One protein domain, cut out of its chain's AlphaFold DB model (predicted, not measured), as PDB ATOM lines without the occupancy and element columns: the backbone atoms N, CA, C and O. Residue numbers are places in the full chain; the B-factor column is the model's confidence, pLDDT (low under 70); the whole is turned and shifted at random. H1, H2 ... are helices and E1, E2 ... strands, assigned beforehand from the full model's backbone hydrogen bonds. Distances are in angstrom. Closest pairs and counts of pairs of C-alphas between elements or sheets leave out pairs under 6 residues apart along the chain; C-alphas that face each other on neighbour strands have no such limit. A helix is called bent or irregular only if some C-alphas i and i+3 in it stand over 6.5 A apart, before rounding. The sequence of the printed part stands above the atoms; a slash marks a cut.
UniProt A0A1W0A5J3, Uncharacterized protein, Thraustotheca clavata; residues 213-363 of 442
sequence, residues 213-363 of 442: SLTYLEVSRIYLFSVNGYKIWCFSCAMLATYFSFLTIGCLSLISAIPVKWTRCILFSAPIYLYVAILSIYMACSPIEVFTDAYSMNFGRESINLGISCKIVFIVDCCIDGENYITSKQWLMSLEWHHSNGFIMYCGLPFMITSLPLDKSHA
ATOM      1  N   SER A 213     -20.722  60.259  20.905       90.56
ATOM      2  CA  SER A 213     -21.962  59.481  21.018       90.56
ATOM      3  C   SER A 213     -22.378  59.200  22.464       90.56
ATOM      4  O   SER A 213     -23.569  59.100  22.738       90.56
ATOM      5  N   LEU A 214     -21.415  59.098  23.390       86.50
ATOM      6  CA  LEU A 214     -21.688  58.949  24.823       86.50
ATOM      7  C   LEU A 214     -22.488  60.145  25.355       86.50
ATOM      8  O   LEU A 214     -23.493  59.973  26.037       86.50
ATOM      9  N   THR A 215     -22.081  61.358  24.976       84.88
ATOM     10  CA  THR A 215     -22.775  62.591  25.367       84.88
ATOM     11  C   THR A 215     -24.114  62.747  24.654       84.88
ATOM     12  O   THR A 215     -25.080  63.189  25.268       84.88
ATOM     13  N   TYR A 216     -24.215  62.331  23.387       88.75
ATOM     14  CA  TYR A 216     -25.485  62.358  22.656       88.75
ATOM     15  C   TYR A 216     -26.529  61.452  23.302       88.75
ATOM     16  O   TYR A 216     -27.679  61.861  23.442       88.75
ATOM     17  N   LEU A 217     -26.119  60.268  23.766       87.44
ATOM     18  CA  LEU A 217     -27.006  59.359  24.483       87.44
ATOM     19  C   LEU A 217     -27.534  59.991  25.777       87.44
ATOM     20  O   LEU A 217     -28.741  59.966  26.006       87.44
ATOM     21  N   GLU A 218     -26.667  60.610  26.581       83.69
ATOM     22  CA  GLU A 218     -27.069  61.333  27.799       83.69
ATOM     23  C   GLU A 218     -28.060  62.464  27.490       83.69
ATOM     24  O   GLU A 218     -29.139  62.537  28.078       83.69
ATOM     25  N   VAL A 219     -27.743  63.309  26.505       84.19
ATOM     26  CA  VAL A 219     -28.590  64.444  26.110       84.19
ATOM     27  C   VAL A 219     -29.937  63.977  25.553       84.19
ATOM     28  O   VAL A 219     -30.968  64.601  25.806       84.19
ATOM     29  N   SER A 220     -29.959  62.864  24.819       88.19
ATOM     30  CA  SER A 220     -31.177  62.351  24.188       88.19
ATOM     31  C   SER A 220     -32.265  61.938  25.190       88.19
ATOM     32  O   SER A 220     -33.448  62.041  24.862       88.19
ATOM     33  N   ARG A 221     -31.901  61.581  26.434       83.44
ATOM     34  CA  ARG A 221     -32.849  61.218  27.512       83.44
ATOM     35  C   ARG A 221     -33.808  62.339  27.873       83.44
ATOM     36  O   ARG A 221     -34.971  62.096  28.174       83.44
ATOM     37  N   ILE A 222     -33.337  63.578  27.797       81.00
ATOM     38  CA  ILE A 222     -34.119  64.766  28.159       81.00
ATOM     39  C   ILE A 222     -35.280  64.969  27.181       81.00
ATOM     40  O   ILE A 222     -36.316  65.531  27.529       81.00
ATOM     41  N   TYR A 223     -35.137  64.469  25.955       85.00
ATOM     42  CA  TYR A 223     -36.141  64.619  24.915       85.00
ATOM     43  C   TYR A 223     -37.249  63.563  24.977       85.00
ATOM     44  O   TYR A 223     -38.035  63.514  24.036       85.00
ATOM     45  N   LEU A 224     -37.376  62.760  26.045       84.12
ATOM     46  CA  LEU A 224     -38.398  61.705  26.163       84.12
ATOM     47  C   LEU A 224     -39.815  62.182  25.799       84.12
ATOM     48  O   LEU A 224     -40.523  61.504  25.059       84.12
ATOM     49  N   PHE A 225     -40.202  63.378  26.248       81.06
ATOM     50  CA  PHE A 225     -41.537  63.943  26.000       81.06
ATOM     51  C   PHE A 225     -41.662  64.734  24.688       81.06
ATOM     52  O   PHE A 225     -42.715  65.302  24.400       81.06
ATOM     53  N   SER A 226     -40.603  64.802  23.878       85.50
ATOM     54  CA  SER A 226     -40.629  65.472  22.577       85.50
ATOM     55  C   SER A 226     -41.200  64.559  21.493       85.50
ATOM     56  O   SER A 226     -40.917  63.363  21.454       85.50
ATOM     57  N   VAL A 227     -41.909  65.146  20.522       89.69
ATOM     58  CA  VAL A 227     -42.473  64.441  19.351       89.69
ATOM     59  C   VAL A 227     -41.411  63.632  18.591       89.69
ATOM     60  O   VAL A 227     -41.704  62.579  18.030       89.69
ATOM     61  N   ASN A 228     -40.160  64.108  18.578       92.88
ATOM     62  CA  ASN A 228     -39.038  63.425  17.926       92.88
ATOM     63  C   ASN A 228     -38.034  62.811  18.917       92.88
ATOM     64  O   ASN A 228     -36.981  62.345  18.484       92.88
ATOM     65  N   GLY A 229     -38.349  62.769  20.214       89.88
ATOM     66  CA  GLY A 229     -37.454  62.285  21.269       89.88
ATOM     67  C   GLY A 229     -36.908  60.890  21.018       89.88
ATOM     68  O   GLY A 229     -35.698  60.689  20.959       89.88
ATOM     69  N   TYR A 230     -37.809  59.947  20.744       93.00
ATOM     70  CA  TYR A 230     -37.445  58.563  20.447       93.00
ATOM     71  C   TYR A 230     -36.546  58.430  19.206       93.00
ATOM     72  O   TYR A 230     -35.633  57.611  19.176       93.00
ATOM     73  N   LYS A 231     -36.734  59.275  18.183       95.31
ATOM     74  CA  LYS A 231     -35.866  59.260  16.991       95.31
ATOM     75  C   LYS A 231     -34.446  59.717  17.330       95.31
ATOM     76  O   LYS A 231     -33.488  59.133  16.829       95.31
ATOM     77  N   ILE A 232     -34.316  60.738  18.180       93.88
ATOM     78  CA  ILE A 232     -33.020  61.250  18.653       93.88
ATOM     79  C   ILE A 232     -32.322  60.196  19.527       93.88
ATOM     80  O   ILE A 232     -31.119  59.980  19.371       93.88
ATOM     81  N   TRP A 233     -33.075  59.499  20.385       93.69
ATOM     82  CA  TRP A 233     -32.585  58.362  21.170       93.69
ATOM     83  C   TRP A 233     -32.030  57.252  20.273       93.69
ATOM     84  O   TRP A 233     -30.849  56.924  20.365       93.69
ATOM     85  N   CYS A 234     -32.826  56.743  19.326       94.94
ATOM     86  CA  CYS A 234     -32.389  55.689  18.405       94.94
ATOM     87  C   CYS A 234     -31.147  56.094  17.600       94.94
ATOM     88  O   CYS A 234     -30.216  55.301  17.453       94.94
ATOM     89  N   PHE A 235     -31.095  57.335  17.109       95.50
ATOM     90  CA  PHE A 235     -29.918  57.840  16.402       95.50
ATOM     91  C   PHE A 235     -28.672  57.859  17.304       95.50
ATOM     92  O   PHE A 235     -27.597  57.420  16.888       95.50
ATOM     93  N   SER A 236     -28.826  58.280  18.560       93.81
ATOM     94  CA  SER A 236     -27.743  58.279  19.554       93.81
ATOM     95  C   SER A 236     -27.276  56.857  19.888       93.81
ATOM     96  O   SER A 236     -26.071  56.607  19.927       93.81
ATOM     97  N   CYS A 237     -28.201  55.900  20.019       92.50
ATOM     98  CA  CYS A 237     -27.894  54.476  20.194       92.50
ATOM     99  C   CYS A 237     -27.109  53.894  19.008       92.50
ATOM    100  O   CYS A 237     -26.172  53.125  19.213       92.50
ATOM    101  N   ALA A 238     -27.437  54.272  17.768       94.06
ATOM    102  CA  ALA A 238     -26.701  53.819  16.583       94.06
ATOM    103  C   ALA A 238     -25.256  54.351  16.557       94.06
ATOM    104  O   ALA A 238     -24.314  53.613  16.242       94.06
ATOM    105  N   MET A 239     -25.054  55.617  16.935       93.88
ATOM    106  CA  MET A 239     -23.710  56.187  17.068       93.88
ATOM    107  C   MET A 239     -22.919  55.520  18.200       93.88
ATOM    108  O   MET A 239     -21.748  55.192  18.016       93.88
ATOM    109  N   LEU A 240     -23.567  55.251  19.337       92.50
ATOM    110  CA  LEU A 240     -22.972  54.535  20.468       92.50
ATOM    111  C   LEU A 240     -22.527  53.118  20.078       92.50
ATOM    112  O   LEU A 240     -21.410  52.705  20.391       92.50
ATOM    113  N   ALA A 241     -23.378  52.390  19.354       91.25
ATOM    114  CA  ALA A 241     -23.075  51.060  18.838       91.25
ATOM    115  C   ALA A 241     -21.866  51.072  17.891       91.25
ATOM    116  O   ALA A 241     -21.014  50.182  17.946       91.25
ATOM    117  N   THR A 242     -21.754  52.121  17.073       92.25
ATOM    118  CA  THR A 242     -20.602  52.345  16.193       92.25
ATOM    119  C   THR A 242     -19.329  52.571  17.010       92.25
ATOM    120  O   THR A 242     -18.325  51.899  16.772       92.25
ATOM    121  N   TYR A 243     -19.381  53.450  18.014       93.94
ATOM    122  CA  TYR A 243     -18.254  53.730  18.905       93.94
ATOM    123  C   TYR A 243     -17.714  52.460  19.578       93.94
ATOM    124  O   TYR A 243     -16.526  52.159  19.451       93.94
ATOM    125  N   PHE A 244     -18.574  51.672  20.232       91.50
ATOM    126  CA  PHE A 244     -18.140  50.457  20.933       91.50
ATOM    127  C   PHE A 244     -17.626  49.359  19.994       91.50
ATOM    128  O   PHE A 244     -16.664  48.666  20.336       91.50
ATOM    129  N   SER A 245     -18.215  49.217  18.805       90.94
ATOM    130  CA  SER A 245     -17.765  48.233  17.811       90.94
ATOM    131  C   SER A 245     -16.353  48.545  17.302       90.94
ATOM    132  O   SER A 245     -15.485  47.667  17.296       90.94
ATOM    133  N   PHE A 246     -16.076  49.804  16.946       92.56
ATOM    134  CA  PHE A 246     -14.736  50.217  16.513       92.56
ATOM    135  C   PHE A 246     -13.723  50.221  17.660       92.56
ATOM    136  O   PHE A 246     -12.596  49.758  17.466       92.56
ATOM    137  N   LEU A 247     -14.126  50.650  18.861       92.06
ATOM    138  CA  LEU A 247     -13.290  50.573  20.060       92.06
ATOM    139  C   LEU A 247     -12.857  49.130  20.332       92.06
ATOM    140  O   LEU A 247     -11.686  48.878  20.617       92.06
ATOM    141  N   THR A 248     -13.776  48.176  20.189       89.88
ATOM    142  CA  THR A 248     -13.474  46.761  20.401       89.88
ATOM    143  C   THR A 248     -12.470  46.227  19.386       89.88
ATOM    144  O   THR A 248     -11.496  45.588  19.785       89.88
ATOM    145  N   ILE A 249     -12.631  46.530  18.093       89.81
ATOM    146  CA  ILE A 249     -11.612  46.176  17.088       89.81
ATOM    147  C   ILE A 249     -10.273  46.848  17.409       89.81
ATOM    148  O   ILE A 249      -9.225  46.221  17.253       89.81
ATOM    149  N   GLY A 250     -10.292  48.092  17.896       90.56
ATOM    150  CA  GLY A 250      -9.100  48.797  18.372       90.56
ATOM    151  C   GLY A 250      -8.380  48.013  19.463       90.56
ATOM    152  O   GLY A 250      -7.192  47.715  19.334       90.56
ATOM    153  N   CYS A 251      -9.114  47.596  20.494       89.75
ATOM    154  CA  CYS A 251      -8.595  46.758  21.570       89.75
ATOM    155  C   CYS A 251      -8.071  45.410  21.053       89.75
ATOM    156  O   CYS A 251      -6.964  45.013  21.417       89.75
ATOM    157  N   LEU A 252      -8.800  44.728  20.164       87.69
ATOM    158  CA  LEU A 252      -8.365  43.461  19.562       87.69
ATOM    159  C   LEU A 252      -7.080  43.620  18.731       87.69
ATOM    160  O   LEU A 252      -6.199  42.769  18.814       87.69
ATOM    161  N   SER A 253      -6.923  44.726  17.998       88.06
ATOM    162  CA  SER A 253      -5.706  45.062  17.231       88.06
ATOM    163  C   SER A 253      -4.496  45.390  18.124       88.06
ATOM    164  O   SER A 253      -3.335  45.205  17.735       88.06
ATOM    165  N   LEU A 254      -4.733  45.888  19.342       88.06
ATOM    166  CA  LEU A 254      -3.680  46.056  20.348       88.06
ATOM    167  C   LEU A 254      -3.300  44.713  20.974       88.06
ATOM    168  O   LEU A 254      -2.115  44.417  21.110       88.06
ATOM    169  N   ILE A 255      -4.293  43.878  21.283       86.75
ATOM    170  CA  ILE A 255      -4.090  42.521  21.800       86.75
ATOM    171  C   ILE A 255      -3.334  41.658  20.779       86.75
ATOM    172  O   ILE A 255      -2.429  40.915  21.164       86.75
ATOM    173  N   SER A 256      -3.632  41.783  19.479       85.44
ATOM    174  CA  SER A 256      -2.940  41.030  18.422       85.44
ATOM    175  C   SER A 256      -1.463  41.403  18.270       85.44
ATOM    176  O   SER A 256      -0.676  40.592  17.777       85.44
ATOM    177  N   ALA A 257      -1.068  42.591  18.744       84.12
ATOM    178  CA  ALA A 257       0.313  43.064  18.732       84.12
ATOM    179  C   ALA A 257       1.168  42.517  19.889       84.12
ATOM    180  O   ALA A 257       2.387  42.695  19.872       84.12
ATOM    181  N   ILE A 258       0.563  41.868  20.890       87.06
ATOM    182  CA  ILE A 258       1.300  41.295  22.020       87.06
ATOM    183  C   ILE A 258       2.071  40.057  21.530       87.06
ATOM    184  O   ILE A 258       1.452  39.125  21.014       87.06
ATOM    185  N   PRO A 259       3.408  40.005  21.695       83.31
ATOM    186  CA  PRO A 259       4.210  38.877  21.237       83.31
ATOM    187  C   PRO A 259       3.936  37.633  22.087       83.31
ATOM    188  O   PRO A 259       4.352  37.545  23.241       83.31
ATOM    189  N   VAL A 260       3.263  36.643  21.499       84.00
ATOM    190  CA  VAL A 260       2.990  35.339  22.122       84.00
ATOM    191  C   VAL A 260       3.629  34.239  21.278       84.00
ATOM    192  O   VAL A 260       3.546  34.255  20.055       84.00
ATOM    193  N   LYS A 261       4.266  33.250  21.918       80.06
ATOM    194  CA  LYS A 261       4.936  32.119  21.241       80.06
ATOM    195  C   LYS A 261       3.952  31.052  20.727       80.06
ATOM    196  O   LYS A 261       4.211  29.857  20.866       80.06
ATOM    197  N   TRP A 262       2.814  31.459  20.175       80.75
ATOM    198  CA  TRP A 262       1.845  30.538  19.586       80.75
ATOM    199  C   TRP A 262       2.055  30.391  18.081       80.75
ATOM    200  O   TRP A 262       2.347  31.349  17.376       80.75
ATOM    201  N   THR A 263       1.904  29.161  17.589       80.12
ATOM    202  CA  THR A 263       2.023  28.808  16.162       80.12
ATOM    203  C   THR A 263       0.681  28.844  15.428       80.12
ATOM    204  O   THR A 263       0.621  28.613  14.217       80.12
ATOM    205  N   ARG A 264      -0.404  29.116  16.160       83.62
ATOM    206  CA  ARG A 264      -1.783  29.127  15.672       83.62
ATOM    207  C   ARG A 264      -2.463  30.428  16.066       83.62
ATOM    208  O   ARG A 264      -2.304  30.875  17.197       83.62
ATOM    209  N   CYS A 265      -3.237  30.984  15.143       85.00
ATOM    210  CA  CYS A 265      -3.966  32.235  15.324       85.00
ATOM    211  C   CYS A 265      -5.470  32.006  15.127       85.00
ATOM    212  O   CYS A 265      -5.868  31.202  14.276       85.00
ATOM    213  N   ILE A 266      -6.291  32.694  15.918       85.56
ATOM    214  CA  ILE A 266      -7.747  32.726  15.767       85.56
ATOM    215  C   ILE A 266      -8.080  33.730  14.664       85.56
ATOM    216  O   ILE A 266      -7.643  34.882  14.721       85.56
ATOM    217  N   LEU A 267      -8.852  33.292  13.671       82.88
ATOM    218  CA  LEU A 267      -9.333  34.170  12.613       82.88
ATOM    219  C   LEU A 267     -10.736  34.683  12.925       82.88
ATOM    220  O   LEU A 267     -11.582  33.919  13.388       82.88
ATOM    221  N   PHE A 268     -10.988  35.954  12.631       84.50
ATOM    222  CA  PHE A 268     -12.330  36.527  12.663       84.50
ATOM    223  C   PHE A 268     -12.557  37.443  11.460       84.50
ATOM    224  O   PHE A 268     -11.624  38.037  10.929       84.50
ATOM    225  N   SER A 269     -13.802  37.612  11.031       83.88
ATOM    226  CA  SER A 269     -14.125  38.546   9.949       83.88
ATOM    227  C   SER A 269     -14.481  39.917  10.525       83.88
ATOM    228  O   SER A 269     -15.556  40.094  11.093       83.88
ATOM    229  N   ALA A 270     -13.590  40.907  10.373       83.94
ATOM    230  CA  ALA A 270     -13.821  42.269  10.873       83.94
ATOM    231  C   ALA A 270     -15.116  42.930  10.344       83.94
ATOM    232  O   ALA A 270     -15.813  43.550  11.145       83.94
ATOM    233  N   PRO A 271     -15.496  42.806   9.052       84.25
ATOM    234  CA  PRO A 271     -16.767  43.346   8.565       84.25
ATOM    235  C   PRO A 271     -17.983  42.687   9.222       84.25
ATOM    236  O   PRO A 271     -18.885  43.394   9.660       84.25
ATOM    237  N   ILE A 272     -18.000  41.350   9.317       83.31
ATOM    238  CA  ILE A 272     -19.111  40.612   9.943       83.31
ATOM    239  C   ILE A 272     -19.222  41.016  11.410       83.31
ATOM    240  O   ILE A 272     -20.301  41.406  11.846       83.31
ATOM    241  N   TYR A 273     -18.093  41.020  12.123       85.69
ATOM    242  CA  TYR A 273     -18.014  41.484  13.502       85.69
ATOM    243  C   TYR A 273     -18.602  42.892  13.653       85.69
ATOM    244  O   TYR A 273     -19.475  43.100  14.484       85.69
ATOM    245  N   LEU A 274     -18.183  43.859  12.826       87.25
ATOM    246  CA  LEU A 274     -18.689  45.233  12.914       87.25
ATOM    247  C   LEU A 274     -20.199  45.308  12.706       87.25
ATOM    248  O   LEU A 274     -20.880  45.969  13.482       87.25
ATOM    249  N   TYR A 275     -20.738  44.650  11.679       87.31
ATOM    250  CA  TYR A 275     -22.173  44.718  11.407       87.31
ATOM    251  C   TYR A 275     -23.002  44.052  12.505       87.31
ATOM    252  O   TYR A 275     -24.022  44.611  12.914       87.31
ATOM    253  N   VAL A 276     -22.566  42.892  13.003       84.94
ATOM    254  CA  VAL A 276     -23.284  42.171  14.060       84.94
ATOM    255  C   VAL A 276     -23.155  42.892  15.401       84.94
ATOM    256  O   VAL A 276     -24.164  43.075  16.083       84.94
ATOM    257  N   ALA A 277     -21.975  43.409  15.747       86.69
ATOM    258  CA  ALA A 277     -21.763  44.193  16.960       86.69
ATOM    259  C   ALA A 277     -22.574  45.500  16.951       86.69
ATOM    260  O   ALA A 277     -23.241  45.822  17.935       86.69
ATOM    261  N   ILE A 278     -22.612  46.221  15.825       89.12
ATOM    262  CA  ILE A 278     -23.429  47.438  15.707       89.12
ATOM    263  C   ILE A 278     -24.914  47.098  15.856       89.12
ATOM    264  O   ILE A 278     -25.616  47.745  16.633       89.12
ATOM    265  N   LEU A 279     -25.399  46.082  15.137       88.69
ATOM    266  CA  LEU A 279     -26.809  45.698  15.174       88.69
ATOM    267  C   LEU A 279     -27.227  45.214  16.566       88.69
ATOM    268  O   LEU A 279     -28.280  45.604  17.057       88.69
ATOM    269  N   SER A 280     -26.406  44.393  17.215       85.88
ATOM    270  CA  SER A 280     -26.703  43.841  18.538       85.88
ATOM    271  C   SER A 280     -26.733  44.916  19.624       85.88
ATOM    272  O   SER A 280     -27.697  44.971  20.387       85.88
ATOM    273  N   ILE A 281     -25.746  45.819  19.659       86.94
ATOM    274  CA  ILE A 281     -25.737  46.939  20.611       86.94
ATOM    275  C   ILE A 281     -26.922  47.872  20.335       86.94
ATOM    276  O   ILE A 281     -27.608  48.286  21.270       86.94
ATOM    277  N   TYR A 282     -27.216  48.162  19.064       91.56
ATOM    278  CA  TYR A 282     -28.368  48.980  18.688       91.56
ATOM    279  C   TYR A 282     -29.695  48.354  19.136       91.56
ATOM    280  O   TYR A 282     -30.513  49.031  19.756       91.56
ATOM    281  N   MET A 283     -29.910  47.063  18.877       89.00
ATOM    282  CA  MET A 283     -31.128  46.353  19.286       89.00
ATOM    283  C   MET A 283     -31.255  46.237  20.808       89.00
ATOM    284  O   MET A 283     -32.371  46.207  21.314       89.00
ATOM    285  N   ALA A 284     -30.138  46.213  21.541       85.62
ATOM    286  CA  ALA A 284     -30.151  46.223  23.000       85.62
ATOM    287  C   ALA A 284     -30.517  47.599  23.591       85.62
ATOM    288  O   ALA A 284     -31.133  47.646  24.649       85.62
ATOM    289  N   CYS A 285     -30.150  48.705  22.931       88.19
ATOM    290  CA  CYS A 285     -30.324  50.062  23.477       88.19
ATOM    291  C   CYS A 285     -31.532  50.826  22.911       88.19
ATOM    292  O   CYS A 285     -32.005  51.781  23.518       88.19
ATOM    293  N   SER A 286     -32.000  50.474  21.714       92.25
ATOM    294  CA  SER A 286     -33.100  51.169  21.033       92.25
ATOM    295  C   SER A 286     -34.524  50.936  21.569       92.25
ATOM    296  O   SER A 286     -35.348  51.800  21.272       92.25
ATOM    297  N   PRO A 287     -34.868  49.863  22.320       92.44
ATOM    298  CA  PRO A 287     -36.242  49.650  22.772       92.44
ATOM    299  C   PRO A 287     -36.799  50.822  23.588       92.44
ATOM    300  O   PRO A 287     -36.074  51.497  24.324       92.44
ATOM    301  N   ILE A 288     -38.106  51.064  23.457       89.75
ATOM    302  CA  ILE A 288     -38.783  52.184  24.123       89.75
ATOM    303  C   ILE A 288     -38.768  52.031  25.645       89.75
ATOM    304  O   ILE A 288     -38.680  53.031  26.348       89.75
ATOM    305  N   GLU A 289     -38.786  50.794  26.140       88.75
ATOM    306  CA  GLU A 289     -38.728  50.463  27.562       88.75
ATOM    307  C   GLU A 289     -37.401  50.926  28.167       88.75
ATOM    308  O   GLU A 289     -37.388  51.609  29.187       88.75
ATOM    309  N   VAL A 290     -36.293  50.661  27.462       85.75
ATOM    310  CA  VAL A 290     -34.956  51.145  27.835       85.75
ATOM    311  C   VAL A 290     -34.922  52.671  27.798       85.75
ATOM    312  O   VAL A 290     -34.361  53.295  28.689       85.75
ATOM    313  N   PHE A 291     -35.566  53.309  26.814       87.81
ATOM    314  CA  PHE A 291     -35.631  54.774  26.758       87.81
ATOM    315  C   PHE A 291     -36.416  55.384  27.935       87.81
ATOM    316  O   PHE A 291     -36.007  56.409  28.487       87.81
ATOM    317  N   THR A 292     -37.526  54.765  28.347       83.56
ATOM    318  CA  THR A 292     -38.305  55.214  29.511       83.56
ATOM    319  C   THR A 292     -37.585  54.941  30.831       83.56
ATOM    320  O   THR A 292     -37.586  55.802  31.714       83.56
ATOM    321  N   ASP A 293     -36.911  53.797  30.947       79.94
ATOM    322  CA  ASP A 293     -36.129  53.429  32.130       79.94
ATOM    323  C   ASP A 293     -34.916  54.354  32.282       79.94
ATOM    324  O   ASP A 293     -34.660  54.867  33.377       79.94
ATOM    325  N   ALA A 294     -34.251  54.669  31.166       75.25
ATOM    326  CA  ALA A 294     -33.132  55.596  31.082       75.25
ATOM    327  C   ALA A 294     -33.442  56.976  31.679       75.25
ATOM    328  O   ALA A 294     -32.592  57.598  32.321       75.25
ATOM    329  N   TYR A 295     -34.663  57.463  31.460       73.94
ATOM    330  CA  TYR A 295     -35.129  58.749  31.970       73.94
ATOM    331  C   TYR A 295     -35.332  58.744  33.493       73.94
ATOM    332  O   TYR A 295     -35.071  59.746  34.155       73.94
ATOM    333  N   SER A 296     -35.735  57.613  34.077       64.44
ATOM    334  CA  SER A 296     -36.111  57.493  35.497       64.44
ATOM    335  C   SER A 296     -34.942  57.543  36.509       64.44
ATOM    336  O   SER A 296     -35.110  57.172  37.667       64.44
ATOM    337  N   MET A 297     -33.747  57.998  36.106       57.38
ATOM    338  CA  MET A 297     -32.503  58.063  36.904       57.38
ATOM    339  C   MET A 297     -31.979  56.723  37.463       57.38
ATOM    340  O   MET A 297     -30.920  56.699  38.092       57.38
ATOM    341  N   ASN A 298     -32.591  55.580  37.139       51.44
ATOM    342  CA  ASN A 298     -32.066  54.245  37.473       51.44
ATOM    343  C   ASN A 298     -30.862  53.807  36.607       51.44
ATOM    344  O   ASN A 298     -30.522  52.623  36.543       51.44
ATOM    345  N   PHE A 299     -30.162  54.757  35.977       46.97
ATOM    346  CA  PHE A 299     -29.092  54.494  35.013       46.97
ATOM    347  C   PHE A 299     -27.906  53.713  35.605       46.97
ATOM    348  O   PHE A 299     -27.223  52.973  34.899       46.97
ATOM    349  N   GLY A 300     -27.702  53.783  36.929       47.81
ATOM    350  CA  GLY A 300     -26.690  52.983  37.627       47.81
ATOM    351  C   GLY A 300     -26.901  51.464  37.517       47.81
ATOM    352  O   GLY A 300     -25.932  50.709  37.612       47.81
ATOM    353  N   ARG A 301     -28.138  51.003  37.275       42.53
ATOM    354  CA  ARG A 301     -28.464  49.578  37.088       42.53
ATOM    355  C   ARG A 301     -28.336  49.126  35.627       42.53
ATOM    356  O   ARG A 301     -28.026  47.962  35.392       42.53
ATOM    357  N   GLU A 302     -28.492  50.026  34.656       47.38
ATOM    358  CA  GLU A 302     -28.415  49.701  33.220       47.38
ATOM    359  C   GLU A 302     -26.989  49.647  32.657       47.38
ATOM    360  O   GLU A 302     -26.737  48.888  31.718       47.38
ATOM    361  N   SER A 303     -26.017  50.312  33.292       51.25
ATOM    362  CA  SER A 303     -24.580  50.105  33.025       51.25
ATOM    363  C   SER A 303     -24.184  48.618  33.080       51.25
ATOM    364  O   SER A 303     -23.261  48.175  32.393       51.25
ATOM    365  N   ILE A 304     -24.908  47.827  33.881       48.03
ATOM    366  CA  ILE A 304     -24.710  46.384  34.051       48.03
ATOM    367  C   ILE A 304     -25.322  45.600  32.875       48.03
ATOM    368  O   ILE A 304     -24.689  44.660  32.399       48.03
ATOM    369  N   ASN A 305     -26.480  46.011  32.341       48.56
ATOM    370  CA  ASN A 305     -27.104  45.374  31.169       48.56
ATOM    371  C   ASN A 305     -26.355  45.685  29.867       48.56
ATOM    372  O   ASN A 305     -26.155  44.780  29.057       48.56
ATOM    373  N   LEU A 306     -25.836  46.907  29.700       52.75
ATOM    374  CA  LEU A 306     -24.934  47.238  28.590       52.75
ATOM    375  C   LEU A 306     -23.648  46.392  28.658       52.75
ATOM    376  O   LEU A 306     -23.173  45.876  27.648       52.75
ATOM    377  N   GLY A 307     -23.131  46.167  29.872       53.66
ATOM    378  CA  GLY A 307     -22.009  45.263  30.125       53.66
ATOM    379  C   GLY A 307     -22.310  43.791  29.814       53.66
ATOM    380  O   GLY A 307     -21.413  43.076  29.366       53.66
ATOM    381  N   ILE A 308     -23.545  43.321  30.016       51.94
ATOM    382  CA  ILE A 308     -23.968  41.943  29.705       51.94
ATOM    383  C   ILE A 308     -24.183  41.760  28.195       51.94
ATOM    384  O   ILE A 308     -23.675  40.786  27.638       51.94
ATOM    385  N   SER A 309     -24.826  42.713  27.515       52.44
ATOM    386  CA  SER A 309     -24.969  42.701  26.051       52.44
ATOM    387  C   SER A 309     -23.609  42.770  25.355       52.44
ATOM    388  O   SER A 309     -23.333  41.945  24.487       52.44
ATOM    389  N   CYS A 310     -22.695  43.638  25.808       51.38
ATOM    390  CA  CYS A 310     -21.322  43.662  25.296       51.38
ATOM    391  C   CYS A 310     -20.579  42.340  25.545       51.38
ATOM    392  O   CYS A 310     -19.854  41.897  24.662       51.38
ATOM    393  N   LYS A 311     -20.768  41.670  26.693       55.34
ATOM    394  CA  LYS A 311     -20.142  40.361  26.979       55.34
ATOM    395  C   LYS A 311     -20.673  39.237  26.085       55.34
ATOM    396  O   LYS A 311     -19.883  38.412  25.634       55.34
ATOM    397  N   ILE A 312     -21.980  39.200  25.823       53.41
ATOM    398  CA  ILE A 312     -22.604  38.177  24.968       53.41
ATOM    399  C   ILE A 312     -22.190  38.380  23.504       53.41
ATOM    400  O   ILE A 312     -21.823  37.413  22.842       53.41
ATOM    401  N   VAL A 313     -22.137  39.626  23.028       54.03
ATOM    402  CA  VAL A 313     -21.681  39.973  21.668       54.03
ATOM    403  C   VAL A 313     -20.196  39.659  21.478       54.03
ATOM    404  O   VAL A 313     -19.819  39.044  20.485       54.03
ATOM    405  N   PHE A 314     -19.347  39.965  22.467       56.38
ATOM    406  CA  PHE A 314     -17.918  39.628  22.404       56.38
ATOM    407  C   PHE A 314     -17.675  38.117  22.287       56.38
ATOM    408  O   PHE A 314     -16.787  37.693  21.551       56.38
ATOM    409  N   ILE A 315     -18.451  37.305  23.012       56.22
ATOM    410  CA  ILE A 315     -18.300  35.843  23.029       56.22
ATOM    411  C   ILE A 315     -18.882  35.213  21.758       56.22
ATOM    412  O   ILE A 315     -18.286  34.279  21.230       56.22
ATOM    413  N   VAL A 316     -20.008  35.715  21.244       53.91
ATOM    414  CA  VAL A 316     -20.673  35.148  20.060       53.91
ATOM    415  C   VAL A 316     -19.975  35.566  18.756       53.91
ATOM    416  O   VAL A 316     -19.777  34.711  17.892       53.91
ATOM    417  N   ASP A 317     -19.491  36.809  18.634       52.28
ATOM    418  CA  ASP A 317     -18.891  37.303  17.382       52.28
ATOM    419  C   ASP A 317     -17.403  36.964  17.221       52.28
ATOM    420  O   ASP A 317     -16.929  36.795  16.096       52.28
ATOM    421  N   CYS A 318     -16.657  36.772  18.318       51.81
ATOM    422  CA  CYS A 318     -15.307  36.194  18.230       51.81
ATOM    423  C   CYS A 318     -15.325  34.738  17.724       51.81
ATOM    424  O   CYS A 318     -14.275  34.209  17.361       51.81
ATOM    425  N   CYS A 319     -16.491  34.080  17.711       50.44
ATOM    426  CA  CYS A 319     -16.623  32.654  17.431       50.44
ATOM    427  C   CYS A 319     -17.106  32.307  16.018       50.44
ATOM    428  O   CYS A 319     -17.298  31.124  15.768       50.44
ATOM    429  N   ILE A 320     -17.338  33.243  15.089       54.91
ATOM    430  CA  ILE A 320     -17.882  32.872  13.767       54.91
ATOM    431  C   ILE A 320     -17.193  33.645  12.638       54.91
ATOM    432  O   ILE A 320     -17.762  34.538  12.019       54.91
ATOM    433  N   ASP A 321     -15.987  33.210  12.271       59.19
ATOM    434  CA  ASP A 321     -15.667  33.155  10.845       59.19
ATOM    435  C   ASP A 321     -16.258  31.858  10.276       59.19
ATOM    436  O   ASP A 321     -15.586  30.838  10.084       59.19
ATOM    437  N   GLY A 322     -17.581  31.882  10.094       55.78
ATOM    438  CA  GLY A 322     -18.328  30.764   9.533       55.78
ATOM    439  C   GLY A 322     -17.796  30.388   8.155       55.78
ATOM    440  O   GLY A 322     -17.782  29.211   7.819       55.78
ATOM    441  N   GLU A 323     -17.269  31.349   7.394       58.03
ATOM    442  CA  GLU A 323     -16.697  31.108   6.074       58.03
ATOM    443  C   GLU A 323     -15.428  30.251   6.171       58.03
ATOM    444  O   GLU A 323     -15.328  29.230   5.488       58.03
ATOM    445  N   ASN A 324     -14.501  30.557   7.084       58.59
ATOM    446  CA  ASN A 324     -13.321  29.708   7.278       58.59
ATOM    447  C   ASN A 324     -13.643  28.342   7.882       58.59
ATOM    448  O   ASN A 324     -13.062  27.347   7.443       58.59
ATOM    449  N   TYR A 325     -14.591  28.246   8.818       60.69
ATOM    450  CA  TYR A 325     -15.029  26.939   9.315       60.69
ATOM    451  C   TYR A 325     -15.683  26.098   8.206       60.69
ATOM    452  O   TYR A 325     -15.369  24.915   8.061       60.69
ATOM    453  N   ILE A 326     -16.535  26.705   7.375       60.25
ATOM    454  CA  ILE A 326     -17.196  26.030   6.250       60.25
ATOM    455  C   ILE A 326     -16.168  25.569   5.209       60.25
ATOM    456  O   ILE A 326     -16.266  24.448   4.707       60.25
ATOM    457  N   THR A 327     -15.165  26.398   4.909       61.75
ATOM    458  CA  THR A 327     -14.227  26.141   3.803       61.75
ATOM    459  C   THR A 327     -13.047  25.258   4.217       61.75
ATOM    460  O   THR A 327     -12.643  24.372   3.465       61.75
ATOM    461  N   SER A 328     -12.494  25.465   5.415       61.94
ATOM    462  CA  SER A 328     -11.270  24.793   5.884       61.94
ATOM    463  C   SER A 328     -11.507  23.743   6.977       61.94
ATOM    464  O   SER A 328     -10.604  22.957   7.273       61.94
ATOM    465  N   LYS A 329     -12.704  23.710   7.587       68.56
ATOM    466  CA  LYS A 329     -13.031  22.904   8.782       68.56
ATOM    467  C   LYS A 329     -12.078  23.116   9.967       68.56
ATOM    468  O   LYS A 329     -11.991  22.258  10.847       68.56
ATOM    469  N   GLN A 330     -11.360  24.235  10.010       72.19
ATOM    470  CA  GLN A 330     -10.412  24.559  11.071       72.19
ATOM    471  C   GLN A 330     -10.736  25.925  11.677       72.19
ATOM    472  O   GLN A 330     -10.952  26.901  10.971       72.19
ATOM    473  N   TRP A 331     -10.748  25.980  13.009       70.94
ATOM    474  CA  TRP A 331     -10.935  27.211  13.789       70.94
ATOM    475  C   TRP A 331      -9.642  28.019  13.957       70.94
ATOM    476  O   TRP A 331      -9.669  29.183  14.344       70.94
ATOM    477  N   LEU A 332      -8.499  27.378  13.715       81.62
ATOM    478  CA  LEU A 332      -7.175  27.926  13.959       81.62
ATOM    479  C   LEU A 332      -6.360  27.865  12.675       81.62
ATOM    480  O   LEU A 332      -6.175  26.790  12.105       81.62
ATOM    481  N   MET A 333      -5.825  29.009  12.267       83.00
ATOM    482  CA  MET A 333      -4.956  29.119  11.102       83.00
ATOM    483  C   MET A 333      -3.502  28.841  11.502       83.00
ATOM    484  O   MET A 333      -3.011  29.374  12.501       83.00
ATOM    485  N   SER A 334      -2.802  28.014  10.718       84.31
ATOM    486  CA  SER A 334      -1.367  27.765  10.903       84.31
ATOM    487  C   SER A 334      -0.533  28.927  10.362       84.31
ATOM    488  O   SER A 334      -0.647  29.296   9.189       84.31
ATOM    489  N   LEU A 335       0.356  29.464  11.201       83.31
ATOM    490  CA  LEU A 335       1.273  30.543  10.823       83.31
ATOM    491  C   LEU A 335       2.604  30.040  10.232       83.31
ATOM    492  O   LEU A 335       3.455  30.847   9.871       83.31
ATOM    493  N   GLU A 336       2.800  28.729  10.060       83.12
ATOM    494  CA  GLU A 336       4.095  28.155   9.645       83.12
ATOM    495  C   GLU A 336       4.650  28.741   8.339       83.12
ATOM    496  O   GLU A 336       5.846  29.010   8.228       83.12
ATOM    497  N   TRP A 337       3.788  28.997   7.349       82.69
ATOM    498  CA  TRP A 337       4.227  29.549   6.064       82.69
ATOM    499  C   TRP A 337       4.687  31.009   6.159       82.69
ATOM    500  O   TRP A 337       5.395  31.492   5.279       82.69
ATOM    501  N   HIS A 338       4.337  31.714   7.232       81.25
ATOM    502  CA  HIS A 338       4.726  33.103   7.406       81.25
ATOM    503  C   HIS A 338       6.217  33.229   7.725       81.25
ATOM    504  O   HIS A 338       6.860  34.181   7.291       81.25
ATOM    505  N   HIS A 339       6.792  32.233   8.407       81.00
ATOM    506  CA  HIS A 339       8.227  32.186   8.689       81.00
ATOM    507  C   HIS A 339       9.079  32.001   7.426       81.00
ATOM    508  O   HIS A 339      10.259  32.338   7.439       81.00
ATOM    509  N   SER A 340       8.501  31.496   6.330       82.19
ATOM    510  CA  SER A 340       9.210  31.360   5.052       82.19
ATOM    511  C   SER A 340       9.067  32.582   4.139       82.19
ATOM    512  O   SER A 340       9.768  32.669   3.129       82.19
ATOM    513  N   ASN A 341       8.208  33.550   4.487       81.44
ATOM    514  CA  ASN A 341       7.980  34.754   3.697       81.44
ATOM    515  C   ASN A 341       8.561  35.999   4.395       81.44
ATOM    516  O   ASN A 341       7.980  36.542   5.334       81.44
ATOM    517  N   GLY A 342       9.697  36.489   3.886       80.50
ATOM    518  CA  GLY A 342      10.397  37.645   4.458       80.50
ATOM    519  C   GLY A 342       9.581  38.945   4.469       80.50
ATOM    520  O   GLY A 342       9.730  39.743   5.391       80.50
ATOM    521  N   PHE A 343       8.674  39.149   3.506       81.31
ATOM    522  CA  PHE A 343       7.810  40.336   3.466       81.31
ATOM    523  C   PHE A 343       6.773  40.318   4.592       81.31
ATOM    524  O   PHE A 343       6.564  41.315   5.278       81.31
ATOM    525  N   ILE A 344       6.146  39.170   4.825       81.31
ATOM    526  CA  ILE A 344       5.159  39.020   5.896       81.31
ATOM    527  C   ILE A 344       5.827  39.123   7.269       81.31
ATOM    528  O   ILE A 344       5.274  39.748   8.174       81.31
ATOM    529  N   MET A 345       7.035  38.572   7.410       82.00
ATOM    530  CA  MET A 345       7.845  38.741   8.616       82.00
ATOM    531  C   MET A 345       8.171  40.221   8.868       82.00
ATOM    532  O   MET A 345       8.058  40.680  10.004       82.00
ATOM    533  N   TYR A 346       8.493  40.981   7.814       83.50
ATOM    534  CA  TYR A 346       8.698  42.430   7.891       83.50
ATOM    535  C   TYR A 346       7.430  43.188   8.313       83.50
ATOM    536  O   TYR A 346       7.500  44.093   9.141       83.50
ATOM    537  N   CYS A 347       6.259  42.788   7.808       78.25
ATOM    538  CA  CYS A 347       4.979  43.416   8.150       78.25
ATOM    539  C   CYS A 347       4.561  43.210   9.619       78.25
ATOM    540  O   CYS A 347       3.618  43.857  10.076       78.25
ATOM    541  N   GLY A 348       5.225  42.316  10.357       79.31
ATOM    542  CA  GLY A 348       4.881  41.952  11.728       79.31
ATOM    543  C   GLY A 348       3.711  40.972  11.776       79.31
ATOM    544  O   GLY A 348       2.632  41.237  11.243       79.31
ATOM    545  N   LEU A 349       3.919  39.824  12.412       75.56
ATOM    546  CA  LEU A 349       2.930  38.753  12.491       75.56
ATOM    547  C   LEU A 349       1.910  39.013  13.601       75.56
ATOM    548  O   LEU A 349       2.325  39.380  14.700       75.56
ATOM    549  N   PRO A 350       0.604  38.804  13.358       80.44
ATOM    550  CA  PRO A 350      -0.344  38.710  14.456       80.44
ATOM    551  C   PRO A 350      -0.090  37.406  15.220       80.44
ATOM    552  O   PRO A 350       0.136  36.358  14.611       80.44
ATOM    553  N   PHE A 351      -0.113  37.465  16.551       80.81
ATOM    554  CA  PHE A 351       0.249  36.308  17.380       80.81
ATOM    555  C   PHE A 351      -0.954  35.507  17.885       80.81
ATOM    556  O   PHE A 351      -0.880  34.283  17.952       80.81
ATOM    557  N   MET A 352      -2.059  36.170  18.250       82.62
ATOM    558  CA  MET A 352      -3.212  35.502  18.879       82.62
ATOM    559  C   MET A 352      -4.477  35.532  18.030       82.62
ATOM    560  O   MET A 352      -5.070  34.485  17.794       82.62
ATOM    561  N   ILE A 353      -4.888  36.717  17.581       86.94
ATOM    562  CA  ILE A 353      -6.150  36.943  16.872       86.94
ATOM    563  C   ILE A 353      -5.855  37.850  15.680       86.94
ATOM    564  O   ILE A 353      -5.097  38.805  15.832       86.94
ATOM    565  N   THR A 354      -6.428  37.569  14.512       86.81
ATOM    566  CA  THR A 354      -6.297  38.443  13.339       86.81
ATOM    567  C   THR A 354      -7.554  38.430  12.487       86.81
ATOM    568  O   THR A 354      -8.219  37.400  12.362       86.81
ATOM    569  N   SER A 355      -7.869  39.576  11.886       85.56
ATOM    570  CA  SER A 355      -8.905  39.676  10.858       85.56
ATOM    571  C   SER A 355      -8.361  39.592   9.440       85.56
ATOM    572  O   SER A 355      -9.106  39.720   8.466       85.56
ATOM    573  N   LEU A 356      -7.043  39.449   9.301       84.38
ATOM    574  CA  LEU A 356      -6.386  39.460   8.009       84.38
ATOM    575  C   LEU A 356      -6.499  38.078   7.364       84.38
ATOM    576  O   LEU A 356      -6.138  37.082   7.987       84.38
ATOM    577  N   PRO A 357      -6.911  37.990   6.092       77.69
ATOM    578  CA  PRO A 357      -7.057  36.720   5.394       77.69
ATOM    579  C   PRO A 357      -5.685  36.180   4.958       77.69
ATOM    580  O   PRO A 357      -5.313  36.274   3.782       77.69
ATOM    581  N   LEU A 358      -4.930  35.652   5.925       78.75
ATOM    582  CA  LEU A 358      -3.551  35.167   5.804       78.75
ATOM    583  C   LEU A 358      -3.452  33.652   5.546       78.75
ATOM    584  O   LEU A 358      -2.400  33.037   5.744       78.75
ATOM    585  N   ASP A 359      -4.539  33.023   5.106       78.88
ATOM    586  CA  ASP A 359      -4.518  31.597   4.813       78.88
ATOM    587  C   ASP A 359      -3.604  31.283   3.612       78.88
ATOM    588  O   ASP A 359      -3.495  32.046   2.643       78.88
ATOM    589  N   LYS A 360      -2.951  30.117   3.660       78.62
ATOM    590  CA  LYS A 360      -2.027  29.636   2.623       78.62
ATOM    591  C   LYS A 360      -2.725  29.464   1.272       78.62
ATOM    592  O   LYS A 360      -2.074  29.602   0.237       78.62
ATOM    593  N   SER A 361      -4.036  29.207   1.268       75.81
ATOM    594  CA  SER A 361      -4.871  29.143   0.058       75.81
ATOM    595  C   SER A 361      -4.831  30.434  -0.775       75.81
ATOM    596  O   SER A 361      -5.034  30.410  -1.993       75.81
ATOM    597  N   HIS A 362      -4.512  31.565  -0.144       71.94
ATOM    598  CA  HIS A 362      -4.407  32.863  -0.799       71.94
ATOM    599  C   HIS A 362      -2.995  33.228  -1.254       71.94
ATOM    600  O   HIS A 362      -2.811  34.284  -1.865       71.94
ATOM    601  N   ALA A 363      -2.007  32.378  -0.994       77.38
ATOM    602  CA  ALA A 363      -0.656  32.575  -1.481       77.38
ATOM    603  C   ALA A 363      -0.469  31.936  -2.866       77.38
ATOM    604  O   ALA A 363      -1.129  30.959  -3.227       77.38
TER     605      ALA A 363
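This is residues 213 to 363 of the 442 residues of an uncharacterized protein of Thraustotheca clavata (UniProt A0A1W0A5J3). What shape do these atoms make? A rod: H2 and H3 pack together through its middle, H1 folds back along the first part of H2, H5 packs on H3, and at one end the short H4 packs across residues 221 to 224 of H1. At the other end is a loose head with the small two-stranded sheet of E1 and E2, the short helices H6, H7 and H8, and residues 348 to 363, which hold no named element. How is it built along the printed part? The 151 printed residues hold eight named helices and two named strands, in the order H1 H2 E1 H3 H4 H5 H6 E2 H7 H8, with the sheet E1 - E2 antiparallel. The class is mostly helix; the whole is loose, with a radius of gyration of the C-alphas of 19.7 A and spans of 64 by 28 by 24 A.

Where do the elements before H4 lie? H1, residues 213 to 225, begins with C-alpha 213 at (-21.962, 59.481, 21.018) and is irregular, with C-alphas 222 and 225 7.8 A apart. H2, residues 229 to 255, spans 38.8 A; E1 is residues 264 to 267; H3, residues 270 to 285, spans 22.2 A. What follows? H4 is residues 288 to 295, and H5, residues 299 to 317, spans 26.7 A. H6 is residues 322 to 328, E2 332 to 334, H7 336 to 340, and H8 342 to 347, ending with C-alpha 347 at (4.979, 43.416, 8.150).

What touches the hub, H2? H1 and H2 form a helical hairpin at a shallow tilt of 19 degrees, closest at the C-alphas of Tyr 223 and Gly 229, 4.5 A. H3 touches H2 at a steep tilt of 39 degrees, opposite ways, closest at the C-alphas of Ala 241 and Ile 278, 4.8 A. H4 only just touches H2, with 3 pairs of C-alphas within 8 A, the closest Trp 233 and Phe 291 at 7.3 A. Where are the others? H5 touches H3 at a shallow tilt of 29 degrees, opposite ways, closest at the C-alphas of Tyr 273 and Asp 317, 5.8 A. H6 touches no helix, and H7 and H8 touch only at the corner, only just, with 3 pairs of C-alphas within 8 A, closest at those of His 338 and Ile 344, 6.1 A. What do the backbones show? N 265 and O 333 of E1 and E2 are within hydrogen-bond range at 3.1 A. Every O i to N i+4 pair is within range in H2, H3, H4, H6 and H8, against 4 of 9 in H1, 13 of 15 in H5 and 0 of 1 in H7; O i to N i+3 pairs are within range 9 of 10 times in H1 and 2 of 2 in H7.

How large is it? The two C-alphas farthest apart, those of Phe 225 and Ser 340, are 63.8 A apart. Is it cut, or are links long? The printed part has no cut, and no link is long. Where is confidence low? Residues 296 to 329 are under 70, against a mean pLDDT of 78.5 of the printed part.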